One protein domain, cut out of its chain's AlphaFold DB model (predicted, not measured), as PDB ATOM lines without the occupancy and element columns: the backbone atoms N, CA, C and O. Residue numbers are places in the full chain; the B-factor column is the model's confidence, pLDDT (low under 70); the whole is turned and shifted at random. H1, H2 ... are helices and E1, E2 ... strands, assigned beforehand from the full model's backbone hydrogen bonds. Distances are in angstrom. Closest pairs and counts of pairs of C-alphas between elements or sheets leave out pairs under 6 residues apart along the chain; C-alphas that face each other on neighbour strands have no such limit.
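What this domain is: This is residues 195 to 295 of the 1127 residues of the protein "Hypothetical protein" of Symbiodinium sp. CCMP2592 (UniProt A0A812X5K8). Picture one long, strongly twisted sheet of eight strands, curled like part of a barrel round a single helix, H1, which sits in the hollow of the curve with E2 on one side of it and E5 on the other. E8 and E4 form the middle of the sheet, and E1 and E7 are its two edges. The 101 printed residues hold, along the chain, E1 E2 E3 H1 E4 E5 E6 E7 E8; the sheet's order is E1 E2 E3 E8 E4 E5 E6 E7, all antiparallel, and the class is mixed, helices and strands. The whole is compact, with a radius of gyration of the C-alphas of 13.3 A, and spans 40 by 32 by 22 A.

How they stand to each other: Start with E1, residues 199 to 202, E2, residues 205 to 212, and E3, residues 215 to 220: they form a meander, each strand the antiparallel neighbour of the one before. Look for N 200 and O 207 at 2.8 A in the hairpin E1 and E2, and for N 208 and O 219 at 2.8 A in the hairpin E2 and E3. Next comes H1, residues 225 to 236, with every O i to N i+4 pair within hydrogen-bond range. It is on the sheet, which curls round it; its closest C-alphas to E2 are Gln 227 and Met 205, 5.5 A, and to E5, residues 255 to 260, Leu 232 and Leu 259, 7.3 A. E4, residues 243 to 248, E5, E6, residues 268 to 271, and E7, residues 276 to 278, form a second meander. Within hydrogen-bond range are N 246 and O 255 at 2.8 A, N 258 and O 270 at 2.8 A, and N 278 and O 269 at 2.8 A. E8, residues 283 to 289, is the antiparallel neighbour of E3, with N 288 and O 218 at 3.1 A, and of E4, with N 245 and O 287 at 2.8 A. E3, H1 and E4 make a split strand-helix-strand unit, two strands running the same way with E8 between them; its crossover is right-handed.

Where its parts are: Find C-alpha 199 at (-22.841, -23.173, 54.556), where E1 begins. E2 is the longest strand, 20.7 A; E3 and E4 each measure 16.3 A, H1 16.4 A and E5 15.7 A. E8 runs 17.3 A to C-alpha 289 at (-27.479, -33.143, 42.034).

The domain as a whole: The C-alphas of Arg 195 and Ser 264 are the two farthest apart, 42.6 A. The printed part has no cut and no long link. Mean pLDDT of the printed part is 75.4; look for values under 70 at residues 195 to 198, 202, 212, 214 to 216, 237 to 242 and 290 to 295.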
ATOM      1  N   ARG A 195     -33.064 -21.055  56.129       43.19
ATOM      2  CA  ARG A 195     -31.943 -20.185  55.738       43.19
ATOM      3  C   ARG A 195     -31.368 -20.665  54.402       43.19
ATOM      4  O   ARG A 195     -30.419 -21.449  54.356       43.19
ATOM      5  N   VAL A 196     -31.947 -20.165  53.310       50.38
ATOM      6  CA  VAL A 196     -31.259 -20.073  52.017       50.38
ATOM      7  C   VAL A 196     -29.884 -19.438  52.276       50.38
ATOM      8  O   VAL A 196     -29.768 -18.555  53.122       50.38
ATOM      9  N   ASP A 197     -28.850 -19.929  51.595       59.06
ATOM     10  CA  ASP A 197     -27.438 -19.567  51.796       59.06
ATOM     11  C   ASP A 197     -26.716 -20.159  53.026       59.06
ATOM     12  O   ASP A 197     -25.599 -19.738  53.336       59.06
ATOM     13  N   ALA A 198     -27.255 -21.206  53.662       65.81
ATOM     14  CA  ALA A 198     -26.500 -22.005  54.633       65.81
ATOM     15  C   ALA A 198     -25.199 -22.601  54.041       65.81
ATOM     16  O   ALA A 198     -25.206 -23.233  52.976       65.81
ATOM     17  N   ASP A 199     -24.088 -22.433  54.769       75.75
ATOM     18  CA  ASP A 199     -22.841 -23.173  54.556       75.75
ATOM     19  C   ASP A 199     -22.899 -24.523  55.278       75.75
ATOM     20  O   ASP A 199     -23.298 -24.602  56.438       75.75
ATOM     21  N   VAL A 200     -22.461 -25.579  54.594       75.56
ATOM     22  CA  VAL A 200     -22.377 -26.945  55.117       75.56
ATOM     23  C   VAL A 200     -21.007 -27.527  54.772       75.56
ATOM     24  O   VAL A 200     -20.642 -27.636  53.596       75.56
ATOM     25  N   ASP A 201     -20.254 -27.935  55.794       74.69
ATOM     26  CA  ASP A 201     -19.052 -28.753  55.629       74.69
ATOM     27  C   ASP A 201     -19.466 -30.203  55.315       74.69
ATOM     28  O   ASP A 201     -19.940 -30.947  56.173       74.69
ATOM     29  N   PHE A 202     -19.315 -30.611  54.052       68.88
ATOM     30  CA  PHE A 202     -19.597 -31.968  53.586       68.88
ATOM     31  C   PHE A 202     -18.280 -32.734  53.406       68.88
ATOM     32  O   PHE A 202     -17.592 -32.602  52.389       68.88
ATOM     33  N   HIS A 203     -17.909 -33.522  54.420       80.19
ATOM     34  CA  HIS A 203     -16.545 -34.034  54.601       80.19
ATOM     35  C   HIS A 203     -15.516 -32.880  54.568       80.19
ATOM     36  O   HIS A 203     -15.621 -31.933  55.335       80.19
ATOM     37  N   GLU A 204     -14.528 -32.938  53.672       80.44
ATOM     38  CA  GLU A 204     -13.435 -31.963  53.534       80.44
ATOM     39  C   GLU A 204     -13.818 -30.752  52.640       80.44
ATOM     40  O   GLU A 204     -12.942 -30.046  52.137       80.44
ATOM     41  N   MET A 205     -15.111 -30.541  52.353       81.12
ATOM     42  CA  MET A 205     -15.592 -29.569  51.359       81.12
ATOM     43  C   MET A 205     -16.625 -28.593  51.932       81.12
ATOM     44  O   MET A 205     -17.712 -29.002  52.331       81.12
ATOM     45  N   ARG A 206     -16.339 -27.286  51.840       75.56
ATOM     46  CA  ARG A 206     -17.321 -26.222  52.111       75.56
ATOM     47  C   ARG A 206     -18.277 -26.055  50.938       75.56
ATOM     48  O   ARG A 206     -17.909 -25.497  49.895       75.56
ATOM     49  N   CYS A 207     -19.505 -26.514  51.133       85.12
ATOM     50  CA  CYS A 207     -20.598 -26.403  50.182       85.12
ATOM     51  C   CYS A 207     -21.606 -25.351  50.650       85.12
ATOM     52  O   CYS A 207     -22.036 -25.364  51.797       85.12
ATOM     53  N   LYS A 208     -22.051 -24.492  49.735       83.25
ATOM     54  CA  LYS A 208     -23.233 -23.650  49.923       83.25
ATOM     55  C   LYS A 208     -24.468 -24.426  49.462       83.25
ATOM     56  O   LYS A 208     -24.452 -24.987  48.359       83.25
ATOM     57  N   VAL A 209     -25.526 -24.457  50.269       77.06
ATOM     58  CA  VAL A 209     -26.815 -25.047  49.872       77.06
ATOM     59  C   VAL A 209     -27.551 -24.077  48.947       77.06
ATOM     60  O   VAL A 209     -27.754 -22.916  49.291       77.06
ATOM     61  N   VAL A 210     -27.951 -24.550  47.764       80.38
ATOM     62  CA  VAL A 210     -28.675 -23.761  46.755       80.38
ATOM     63  C   VAL A 210     -29.912 -24.539  46.305       80.38
ATOM     64  O   VAL A 210     -29.809 -25.551  45.607       80.38
ATOM     65  N   ILE A 211     -31.086 -24.065  46.718       71.06
ATOM     66  CA  ILE A 211     -32.391 -24.614  46.331       71.06
ATOM     67  C   ILE A 211     -32.809 -23.978  44.999       71.06
ATOM     68  O   ILE A 211     -32.741 -22.761  44.846       71.06
ATOM     69  N   LEU A 212     -33.215 -24.797  44.027       59.88
ATOM     70  CA  LEU A 212     -33.697 -24.367  42.713       59.88
ATOM     71  C   LEU A 212     -34.970 -25.152  42.375       59.88
ATOM     72  O   LEU A 212     -34.897 -26.322  41.992       59.88
ATOM     73  N   ALA A 213     -36.126 -24.501  42.539       71.56
ATOM     74  CA  ALA A 213     -37.445 -25.136  42.495       71.56
ATOM     75  C   ALA A 213     -37.480 -26.411  43.374       71.56
ATOM     76  O   ALA A 213     -37.040 -26.382  44.521       71.56
ATOM     77  N   GLU A 214     -37.944 -27.540  42.836       59.38
ATOM     78  CA  GLU A 214     -38.062 -28.835  43.531       59.38
ATOM     79  C   GLU A 214     -36.719 -29.485  43.939       59.38
ATOM     80  O   GLU A 214     -36.712 -30.586  44.492       59.38
ATOM     81  N   LYS A 215     -35.563 -28.874  43.634       64.00
ATOM     82  CA  LYS A 215     -34.244 -29.501  43.820       64.00
ATOM     83  C   LYS A 215     -33.328 -28.721  44.751       64.00
ATOM     84  O   LYS A 215     -32.863 -27.628  44.430       64.00
ATOM     85  N   THR A 216     -32.933 -29.363  45.844       67.75
ATOM     86  CA  THR A 216     -31.746 -28.979  46.613       67.75
ATOM     87  C   THR A 216     -30.485 -29.352  45.829       67.75
ATOM     88  O   THR A 216     -30.330 -30.495  45.395       67.75
ATOM     89  N   THR A 217     -29.562 -28.407  45.655       77.75
ATOM     90  CA  THR A 217     -28.235 -28.650  45.070       77.75
ATOM     91  C   THR A 217     -27.141 -28.099  45.978       77.75
ATOM     92  O   THR A 217     -27.360 -27.145  46.723       77.75
ATOM     93  N   LEU A 218     -25.952 -28.697  45.921       78.00
ATOM     94  CA  LEU A 218     -24.773 -28.213  46.640       78.00
ATOM     95  C   LEU A 218     -23.808 -27.551  45.651       78.00
ATOM     96  O   LEU A 218     -23.534 -28.106  44.583       78.00
ATOM     97  N   GLN A 219     -23.310 -26.364  46.003       84.69
ATOM     98  CA  GLN A 219     -22.356 -25.586  45.209       84.69
ATOM     99  C   GLN A 219     -21.061 -25.363  46.003       84.69
ATOM    100  O   GLN A 219     -21.093 -24.807  47.099       84.69
ATOM    101  N   LEU A 220     -19.911 -25.755  45.448       83.81
ATOM    102  CA  LEU A 220     -18.608 -25.510  46.089       83.81
ATOM    103  C   LEU A 220     -18.265 -24.012  46.069       83.81
ATOM    104  O   LEU A 220     -18.367 -23.379  45.015       83.81
ATOM    105  N   LYS A 221     -17.826 -23.454  47.209       72.44
ATOM    106  CA  LYS A 221     -17.451 -22.027  47.311       72.44
ATOM    107  C   LYS A 221     -16.123 -21.686  46.620       72.44
ATOM    108  O   LYS A 221     -16.039 -20.644  45.980       72.44
ATOM    109  N   HIS A 222     -15.106 -22.551  46.704       76.56
ATOM    110  CA  HIS A 222     -13.791 -22.323  46.088       76.56
ATOM    111  C   HIS A 222     -13.211 -23.611  45.493       76.56
ATOM    112  O   HIS A 222     -12.759 -24.495  46.215       76.56
ATOM    113  N   ILE A 223     -13.178 -23.703  44.161       78.12
ATOM    114  CA  ILE A 223     -12.683 -24.886  43.442       78.12
ATOM    115  C   ILE A 223     -11.145 -24.886  43.434       78.12
ATOM    116  O   ILE A 223     -10.516 -24.440  42.474       78.12
ATOM    117  N   ASN A 224     -10.532 -25.397  44.502       80.88
ATOM    118  CA  ASN A 224      -9.112 -25.756  44.510       80.88
ATOM    119  C   ASN A 224      -8.909 -27.237  44.114       80.88
ATOM    120  O   ASN A 224      -9.865 -27.996  43.924       80.88
ATOM    121  N   SER A 225      -7.649 -27.659  43.972       75.31
ATOM    122  CA  SER A 225      -7.279 -29.054  43.677       75.31
ATOM    123  C   SER A 225      -7.801 -30.049  44.713       75.31
ATOM    124  O   SER A 225      -8.076 -31.204  44.382       75.31
ATOM    125  N   ASP A 226      -7.946 -29.599  45.954       79.06
ATOM    126  CA  ASP A 226      -8.024 -30.469  47.120       79.06
ATOM    127  C   ASP A 226      -9.481 -30.797  47.451       79.06
ATOM    128  O   ASP A 226      -9.791 -31.968  47.664       79.06
ATOM    129  N   GLN A 227     -10.391 -29.819  47.332       81.50
ATOM    130  CA  GLN A 227     -11.840 -30.045  47.302       81.50
ATOM    131  C   GLN A 227     -12.244 -30.880  46.082       81.50
ATOM    132  O   GLN A 227     -13.049 -31.801  46.202       81.50
ATOM    133  N   LEU A 228     -11.656 -30.633  44.906       79.69
ATOM    134  CA  LEU A 228     -11.949 -31.439  43.713       79.69
ATOM    135  C   LEU A 228     -11.395 -32.876  43.839       79.69
ATOM    136  O   LEU A 228     -11.976 -33.826  43.311       79.69
ATOM    137  N   GLY A 229     -10.307 -33.053  44.599       82.38
ATOM    138  CA  GLY A 229      -9.799 -34.351  45.042       82.38
ATOM    139  C   GLY A 229     -10.691 -35.030  46.090       82.38
ATOM    140  O   GLY A 229     -10.926 -36.234  45.985       82.38
ATOM    141  N   ALA A 230     -11.227 -34.275  47.052       81.38
ATOM    142  CA  ALA A 230     -12.175 -34.745  48.064       81.38
ATOM    143  C   ALA A 230     -13.497 -35.204  47.436       81.38
ATOM    144  O   ALA A 230     -13.994 -36.275  47.773       81.38
ATOM    145  N   LEU A 231     -14.015 -34.479  46.439       80.38
ATOM    146  CA  LEU A 231     -15.225 -34.870  45.712       80.38
ATOM    147  C   LEU A 231     -15.040 -36.194  44.948       80.38
ATOM    148  O   LEU A 231     -15.973 -36.989  44.835       80.38
ATOM    149  N   LEU A 232     -13.819 -36.490  44.490       81.38
ATOM    150  CA  LEU A 232     -13.473 -37.797  43.924       81.38
ATOM    151  C   LEU A 232     -13.234 -38.891  44.973       81.38
ATOM    152  O   LEU A 232     -13.527 -40.051  44.685       81.38
ATOM    153  N   ARG A 233     -12.753 -38.557  46.181       81.12
ATOM    154  CA  ARG A 233     -12.770 -39.491  47.324       81.12
ATOM    155  C   ARG A 233     -14.219 -39.866  47.662       81.12
ATOM    156  O   ARG A 233     -14.538 -41.051  47.694       81.12
ATOM    157  N   ALA A 234     -15.112 -38.878  47.759       71.00
ATOM    158  CA  ALA A 234     -16.551 -39.061  47.962       71.00
ATOM    159  C   ALA A 234     -17.208 -39.928  46.868       71.00
ATOM    160  O   ALA A 234     -17.976 -40.840  47.182       71.00
ATOM    161  N   GLN A 235     -16.857 -39.714  45.592       73.94
ATOM    162  CA  GLN A 235     -17.296 -40.569  44.478       73.94
ATOM    163  C   GLN A 235     -16.756 -42.012  44.583       73.94
ATOM    164  O   GLN A 235     -17.407 -42.959  44.137       73.94
ATOM    165  N   GLY A 236     -15.575 -42.192  45.184       70.94
ATOM    166  CA  GLY A 236     -14.946 -43.490  45.430       70.94
ATOM    167  C   GLY A 236     -15.685 -44.362  46.449       70.94
ATOM    168  O   GLY A 236     -15.724 -45.579  46.274       70.94
ATOM    169  N   TYR A 237     -16.347 -43.768  47.450       62.62
ATOM    170  CA  TYR A 237     -17.124 -44.478  48.484       62.62
ATOM    171  C   TYR A 237     -18.483 -45.025  47.986       62.62
ATOM    172  O   TYR A 237     -19.479 -45.033  48.703       62.62
ATOM    173  N   GLY A 238     -18.553 -45.489  46.735       45.56
ATOM    174  CA  GLY A 238     -19.715 -46.206  46.195       45.56
ATOM    175  C   GLY A 238     -20.922 -45.343  45.804       45.56
ATOM    176  O   GLY A 238     -21.947 -45.898  45.401       45.56
ATOM    177  N   THR A 239     -20.818 -44.010  45.848       53.31
ATOM    178  CA  THR A 239     -21.890 -43.057  45.499       53.31
ATOM    179  C   THR A 239     -22.134 -42.985  43.978       53.31
ATOM    180  O   THR A 239     -21.869 -41.998  43.296       53.31
ATOM    181  N   LYS A 240     -22.686 -44.067  43.410       46.31
ATOM    182  CA  LYS A 240     -22.855 -44.297  41.957       46.31
ATOM    183  C   LYS A 240     -23.698 -43.254  41.194       46.31
ATOM    184  O   LYS A 240     -23.771 -43.342  39.970       46.31
ATOM    185  N   VAL A 241     -24.342 -42.295  41.870       53.34
ATOM    186  CA  VAL A 241     -25.272 -41.319  41.263       53.34
ATOM    187  C   VAL A 241     -25.059 -39.890  41.794       53.34
ATOM    188  O   VAL A 241     -25.998 -39.232  42.231       53.34
ATOM    189  N   VAL A 242     -23.828 -39.379  41.719       67.69
ATOM    190  CA  VAL A 242     -23.569 -37.927  41.783       67.69
ATOM    191  C   VAL A 242     -23.523 -37.383  40.353       67.69
ATOM    192  O   VAL A 242     -22.670 -37.785  39.557       67.69
ATOM    193  N   ARG A 243     -24.443 -36.483  39.986       79.56
ATOM    194  CA  ARG A 243     -24.393 -35.795  38.683       79.56
ATOM    195  C   ARG A 243     -23.712 -34.447  38.861       79.56
ATOM    196  O   ARG A 243     -24.290 -33.540  39.450       79.56
ATOM    197  N   ILE A 244     -22.495 -34.335  38.341       88.44
ATOM    198  CA  ILE A 244     -21.677 -33.129  38.455       88.44
ATOM    199  C   ILE A 244     -21.952 -32.215  37.254       88.44
ATOM    200  O   ILE A 244     -21.908 -32.645  36.096       88.44
ATOM    201  N   PHE A 245     -22.218 -30.948  37.544       85.25
ATOM    202  CA  PHE A 245     -22.431 -29.873  36.585       85.25
ATOM    203  C   PHE A 245     -21.405 -28.771  36.844       85.25
ATOM    204  O   PHE A 245     -21.132 -28.439  37.997       85.25
ATOM    205  N   ALA A 246     -20.841 -28.190  35.791       86.75
ATOM    206  CA  ALA A 246     -19.838 -27.142  35.910       86.75
ATOM    207  C   ALA A 246     -20.139 -25.951  34.997       86.75
ATOM    208  O   ALA A 246     -20.419 -26.117  33.810       86.75
ATOM    209  N   LEU A 247     -20.021 -24.749  35.554       87.00
ATOM    210  CA  LEU A 247     -20.002 -23.501  34.805       87.00
ATOM    211  C   LEU A 247     -18.542 -23.128  34.529       87.00
ATOM    212  O   LEU A 247     -17.737 -23.035  35.459       87.00
ATOM    213  N   ALA A 248     -18.195 -22.922  33.260       84.25
ATOM    214  CA  ALA A 248     -16.847 -22.553  32.837       84.25
ATOM    215  C   ALA A 248     -16.782 -21.086  32.378       84.25
ATOM    216  O   ALA A 248     -17.744 -20.557  31.829       84.25
ATOM    217  N   LYS A 249     -15.632 -20.428  32.549       81.38
ATOM    218  CA  LYS A 249     -15.400 -19.043  32.122       81.38
ATOM    219  C   LYS A 249     -15.565 -18.920  30.602       81.38
ATOM    220  O   LYS A 249     -14.731 -19.418  29.847       81.38
ATOM    221  N   GLY A 250     -16.641 -18.254  30.182       78.25
ATOM    222  CA  GLY A 250     -17.055 -18.112  28.780       78.25
ATOM    223  C   GLY A 250     -18.227 -19.008  28.349       78.25
ATOM    224  O   GLY A 250     -18.675 -18.886  27.214       78.25
ATOM    225  N   ALA A 251     -18.743 -19.875  29.226       80.00
ATOM    226  CA  ALA A 251     -20.022 -20.560  29.043       80.00
ATOM    227  C   ALA A 251     -21.142 -19.786  29.761       80.00
ATOM    228  O   ALA A 251     -20.930 -19.272  30.856       80.00
ATOM    229  N   GLN A 252     -22.331 -19.728  29.153       74.75
ATOM    230  CA  GLN A 252     -23.533 -19.139  29.767       74.75
ATOM    231  C   GLN A 252     -24.367 -20.168  30.555       74.75
ATOM    232  O   GLN A 252     -25.245 -19.785  31.319       74.75
ATOM    233  N   GLU A 253     -24.077 -21.464  30.404       82.81
ATOM    234  CA  GLU A 253     -24.854 -22.568  30.976       82.81
ATOM    235  C   GLU A 253     -23.963 -23.580  31.717       82.81
ATOM    236  O   GLU A 253     -22.760 -23.702  31.461       82.81
ATOM    237  N   PHE A 254     -24.571 -24.337  32.634       83.38
ATOM    238  CA  PHE A 254     -23.920 -25.420  33.373       83.38
ATOM    239  C   PHE A 254     -23.796 -26.686  32.513       83.38
ATOM    240  O   PHE A 254     -24.771 -27.402  32.289       83.38
ATOM    241  N   VAL A 255     -22.576 -27.019  32.096       86.56
ATOM    242  CA  VAL A 255     -22.292 -28.231  31.313       86.56
ATOM    243  C   VAL A 255     -22.147 -29.431  32.247       86.56
ATOM    244  O   VAL A 255     -21.467 -29.362  33.273       86.56
ATOM    245  N   ARG A 256     -22.748 -30.573  31.894       86.44
ATOM    246  CA  ARG A 256     -22.575 -31.819  32.653       86.44
ATOM    247  C   ARG A 256     -21.159 -32.376  32.462       86.44
ATOM    248  O   ARG A 256     -20.731 -32.618  31.331       86.44
ATOM    249  N   VAL A 257     -20.450 -32.628  33.561       87.31
ATOM    250  CA  VAL A 257     -19.044 -33.059  33.549       87.31
ATOM    251  C   VAL A 257     -18.830 -34.422  34.206       87.31
ATOM    252  O   VAL A 257     -19.592 -34.860  35.066       87.31
ATOM    253  N   LYS A 258     -17.753 -35.092  33.794       87.06
ATOM    254  CA  LYS A 258     -17.194 -36.286  34.428       87.06
ATOM    255  C   LYS A 258     -15.807 -35.943  34.967       87.06
ATOM    256  O   LYS A 258     -14.996 -35.379  34.235       87.06
ATOM    257  N   LEU A 259     -15.533 -36.291  36.221       86.75
ATOM    258  CA  LEU A 259     -14.186 -36.217  36.783       86.75
ATOM    259  C   LEU A 259     -13.436 -37.519  36.487       86.75
ATOM    260  O   LEU A 259     -13.971 -38.607  36.705       86.75
ATOM    261  N   GLU A 260     -12.200 -37.416  36.005       81.62
ATOM    262  CA  GLU A 260     -11.317 -38.560  35.778       81.62
ATOM    263  C   GLU A 260      -9.935 -38.332  36.407       81.62
ATOM    264  O   GLU A 260      -9.268 -37.321  36.170       81.62
ATOM    265  N   LYS A 261      -9.488 -39.311  37.208       78.75
ATOM    266  CA  LYS A 261      -8.145 -39.359  37.799       78.75
ATOM    267  C   LYS A 261      -7.300 -40.405  37.073       78.75
ATOM    268  O   LYS A 261      -7.371 -41.596  37.374       78.75
ATOM    269  N   HIS A 262      -6.473 -39.964  36.132       75.81
ATOM    270  CA  HIS A 262      -5.431 -40.814  35.553       75.81
ATOM    271  C   HIS A 262      -4.298 -41.051  36.565       75.81
ATOM    272  O   HIS A 262      -3.948 -40.159  37.330       75.81
ATOM    273  N   ARG A 263      -3.672 -42.239  36.532       72.88
ATOM    274  CA  ARG A 263      -2.574 -42.614  37.450       72.88
ATOM    275  C   ARG A 263      -1.325 -41.717  37.361       72.88
ATOM    276  O   ARG A 263      -0.521 -41.739  38.282       72.88
ATOM    277  N   SER A 264      -1.154 -40.964  36.273       73.31
ATOM    278  CA  SER A 264       0.058 -40.188  35.961       73.31
ATOM    279  C   SER A 264      -0.216 -38.768  35.439       73.31
ATOM    280  O   SER A 264       0.653 -38.162  34.816       73.31
ATOM    281  N   LYS A 265      -1.427 -38.229  35.637       77.50
ATOM    282  CA  LYS A 265      -1.798 -36.872  35.192       77.50
ATOM    283  C   LYS A 265      -2.604 -36.138  36.269       77.50
ATOM    284  O   LYS A 265      -3.314 -36.803  37.027       77.50
ATOM    285  N   PRO A 266      -2.543 -34.792  36.322       76.75
ATOM    286  CA  PRO A 266      -3.455 -34.001  37.142       76.75
ATOM    287  C   PRO A 266      -4.911 -34.243  36.729       76.75
ATOM    288  O   PRO A 266      -5.198 -34.762  35.646       76.75
ATOM    289  N   LEU A 267      -5.825 -33.864  37.619       80.62
ATOM    290  CA  LEU A 267      -7.244 -34.160  37.485       80.62
ATOM    291  C   LEU A 267      -7.853 -33.586  36.202       80.62
ATOM    292  O   LEU A 267      -7.607 -32.430  35.859       80.62
ATOM    293  N   GLN A 268      -8.676 -34.382  35.517       82.94
ATOM    294  CA  GLN A 268      -9.354 -33.955  34.296       82.94
ATOM    295  C   GLN A 268     -10.860 -33.845  34.522       82.94
ATOM    296  O   GLN A 268     -11.497 -34.767  35.033       82.94
ATOM    297  N   VAL A 269     -11.419 -32.701  34.128       85.88
ATOM    298  CA  VAL A 269     -12.856 -32.420  34.154       85.88
ATOM    299  C   VAL A 269     -13.343 -32.452  32.715       85.88
ATOM    300  O   VAL A 269     -13.059 -31.541  31.947       85.88
ATOM    301  N   ILE A 270     -14.019 -33.521  32.311       84.88
ATOM    302  CA  ILE A 270     -14.401 -33.749  30.914       84.88
ATOM    303  C   ILE A 270     -15.870 -33.374  30.731       84.88
ATOM    304  O   ILE A 270     -16.742 -33.941  31.391       84.88
ATOM    305  N   ALA A 271     -16.157 -32.445  29.819       85.62
ATOM    306  CA  ALA A 271     -17.519 -32.145  29.386       85.62
ATOM    307  C   ALA A 271     -18.111 -33.378  28.689       85.62
ATOM    308  O   ALA A 271     -17.611 -33.785  27.640       85.62
ATOM    309  N   ILE A 272     -19.166 -33.978  29.250       84.38
ATOM    310  CA  ILE A 272     -19.686 -35.275  28.773       84.38
ATOM    311  C   ILE A 272     -20.220 -35.170  27.338       84.38
ATOM    312  O   ILE A 272     -20.057 -36.098  26.552       84.38
ATOM    313  N   GLU A 273     -20.826 -34.036  26.987       81.12
ATOM    314  CA  GLU A 273     -21.477 -33.835  25.686       81.12
ATOM    315  C   GLU A 273     -20.493 -33.457  24.569       81.12
ATOM    316  O   GLU A 273     -20.708 -33.811  23.413       81.12
ATOM    317  N   ALA A 274     -19.385 -32.791  24.914       77.31
ATOM    318  CA  ALA A 274     -18.342 -32.391  23.964       77.31
ATOM    319  C   ALA A 274     -17.148 -33.364  23.910       77.31
ATOM    320  O   ALA A 274     -16.318 -33.257  23.010       77.31
ATOM    321  N   ALA A 275     -17.018 -34.263  24.894       77.12
ATOM    322  CA  ALA A 275     -15.831 -35.084  25.164       77.12
ATOM    323  C   ALA A 275     -14.513 -34.283  25.316       77.12
ATOM    324  O   ALA A 275     -13.421 -34.832  25.166       77.12
ATOM    325  N   GLN A 276     -14.601 -32.983  25.625       84.44
ATOM    326  CA  GLN A 276     -13.450 -32.082  25.748       84.44
ATOM    327  C   GLN A 276     -13.026 -31.893  27.216       84.44
ATOM    328  O   GLN A 276     -13.893 -31.733  28.083       84.44
ATOM    329  N   PRO A 277     -11.712 -31.867  27.515       86.00
ATOM    330  CA  PRO A 277     -11.207 -31.553  28.845       86.00
ATOM    331  C   PRO A 277     -11.303 -30.046  29.125       86.00
ATOM    332  O   PRO A 277     -10.695 -29.224  28.439       86.00
ATOM    333  N   ILE A 278     -12.031 -29.684  30.176       85.56
ATOM    334  CA  ILE A 278     -12.061 -28.341  30.745       85.56
ATOM    335  C   ILE A 278     -10.852 -28.194  31.679       85.56
ATOM    336  O   ILE A 278     -10.635 -29.013  32.574       85.56
ATOM    337  N   GLN A 279     -10.058 -27.138  31.487       84.62
ATOM    338  CA  GLN A 279      -8.997 -26.772  32.429       84.62
ATOM    339  C   GLN A 279      -9.612 -26.358  33.772       84.62
ATOM    340  O   GLN A 279     -10.533 -25.543  33.791       84.62
ATOM    341  N   VAL A 280      -9.080 -26.857  34.894       80.19
ATOM    342  CA  VAL A 280      -9.597 -26.549  36.246       80.19
ATOM    343  C   VAL A 280      -9.623 -25.035  36.511       80.19
ATOM    344  O   VAL A 280     -10.607 -24.523  37.029       80.19
ATOM    345  N   SER A 281      -8.617 -24.300  36.029       82.00
ATOM    346  CA  SER A 281      -8.522 -22.830  36.089       82.00
ATOM    347  C   SER A 281      -9.596 -22.064  35.298       82.00
ATOM    348  O   SER A 281      -9.670 -20.839  35.392       82.00
ATOM    349  N   ARG A 282     -10.428 -22.751  34.503       83.12
ATOM    350  CA  ARG A 282     -11.603 -22.174  33.834       83.12
ATOM    351  C   ARG A 282     -12.917 -22.481  34.552       83.12
ATOM    352  O   ARG A 282     -13.938 -21.975  34.102       83.12
ATOM    353  N   LEU A 283     -12.935 -23.282  35.614       80.81
ATOM    354  CA  LEU A 283     -14.162 -23.601  36.349       80.81
ATOM    355  C   LEU A 283     -14.526 -22.437  37.282       80.81
ATOM    356  O   LEU A 283     -13.713 -22.024  38.100       80.81
ATOM    357  N   LEU A 284     -15.745 -21.911  37.146       79.88
ATOM    358  CA  LEU A 284     -16.279 -20.835  37.991       79.88
ATOM    359  C   LEU A 284     -17.136 -21.385  39.134       79.88
ATOM    360  O   LEU A 284     -17.047 -20.911  40.260       79.88
ATOM    361  N   ALA A 285     -17.955 -22.396  38.844       82.94
ATOM    362  CA  ALA A 285     -18.789 -23.074  39.828       82.94
ATOM    363  C   ALA A 285     -18.919 -24.557  39.474       82.94
ATOM    364  O   ALA A 285     -19.084 -24.909  38.303       82.94
ATOM    365  N   VAL A 286     -18.898 -25.416  40.492       82.75
ATOM    366  CA  VAL A 286     -19.276 -26.830  40.389       82.75
ATOM    367  C   VAL A 286     -20.486 -27.046  41.287       82.75
ATOM    368  O   VAL A 286     -20.456 -26.707  42.471       82.75
ATOM    369  N   ARG A 287     -21.547 -27.595  40.695       86.19
ATOM    370  CA  ARG A 287     -22.782 -28.017  41.359       86.19
ATOM    371  C   ARG A 287     -22.941 -29.523  41.234       86.19
ATOM    372  O   ARG A 287     -22.487 -30.115  40.252       86.19
ATOM    373  N   PHE A 288     -23.631 -30.141  42.183       85.88
ATOM    374  CA  PHE A 288     -24.011 -31.544  42.072       85.88
ATOM    375  C   PHE A 288     -25.470 -31.789  42.472       85.88
ATOM    376  O   PHE A 288     -25.935 -31.297  43.499       85.88
ATOM    377  N   GLU A 289     -26.190 -32.559  41.644       77.38
ATOM    378  CA  GLU A 289     -27.479 -33.143  42.034       77.38
ATOM    379  C   GLU A 289     -27.198 -34.364  42.923       77.38
ATOM    380  O   GLU A 289     -26.643 -35.369  42.457       77.38
ATOM    381  N   THR A 290     -27.596 -34.278  44.189       62.22
ATOM    382  CA  THR A 290     -27.706 -35.411  45.113       62.22
ATOM    383  C   THR A 290     -29.053 -36.110  44.923       62.22
ATOM    384  O   THR A 290     -30.087 -35.451  44.851       62.22
ATOM    385  N   PHE A 291     -29.068 -37.443  44.869       53.41
ATOM    386  CA  PHE A 291     -30.320 -38.209  44.957       53.41
ATOM    387  C   PHE A 291     -30.812 -38.315  46.414       53.41
ATOM    388  O   PHE A 291     -30.028 -38.137  47.345       53.41
ATOM    389  N   GLN A 292     -32.101 -38.642  46.589       45.34
ATOM    390  CA  GLN A 292     -32.884 -38.596  47.846       45.34
ATOM    391  C   GLN A 292     -32.191 -39.131  49.115       45.34
ATOM    392  O   GLN A 292     -32.473 -38.648  50.205       45.34
ATOM    393  N   PHE A 293     -31.254 -40.078  48.987       40.66
ATOM    394  CA  PHE A 293     -30.477 -40.647  50.098       40.66
ATOM    395  C   PHE A 293     -29.761 -39.605  50.984       40.66
ATOM    396  O   PHE A 293     -29.450 -39.906  52.127       40.66
ATOM    397  N   PHE A 294     -29.495 -38.392  50.484       49.25
ATOM    398  CA  PHE A 294     -28.816 -37.341  51.255       49.25
ATOM    399  C   PHE A 294     -29.734 -36.478  52.136       49.25
ATOM    400  O   PHE A 294     -29.225 -35.813  53.035       49.25
ATOM    401  N   GLN A 295     -31.058 -36.495  51.936       48.62
ATOM    402  CA  GLN A 295     -31.976 -35.692  52.762       48.62
ATOM    403  C   GLN A 295     -32.026 -36.171  54.223       48.62
ATOM    404  O   GLN A 295     -32.278 -35.370  55.112       48.62
TER     405      GLN A 295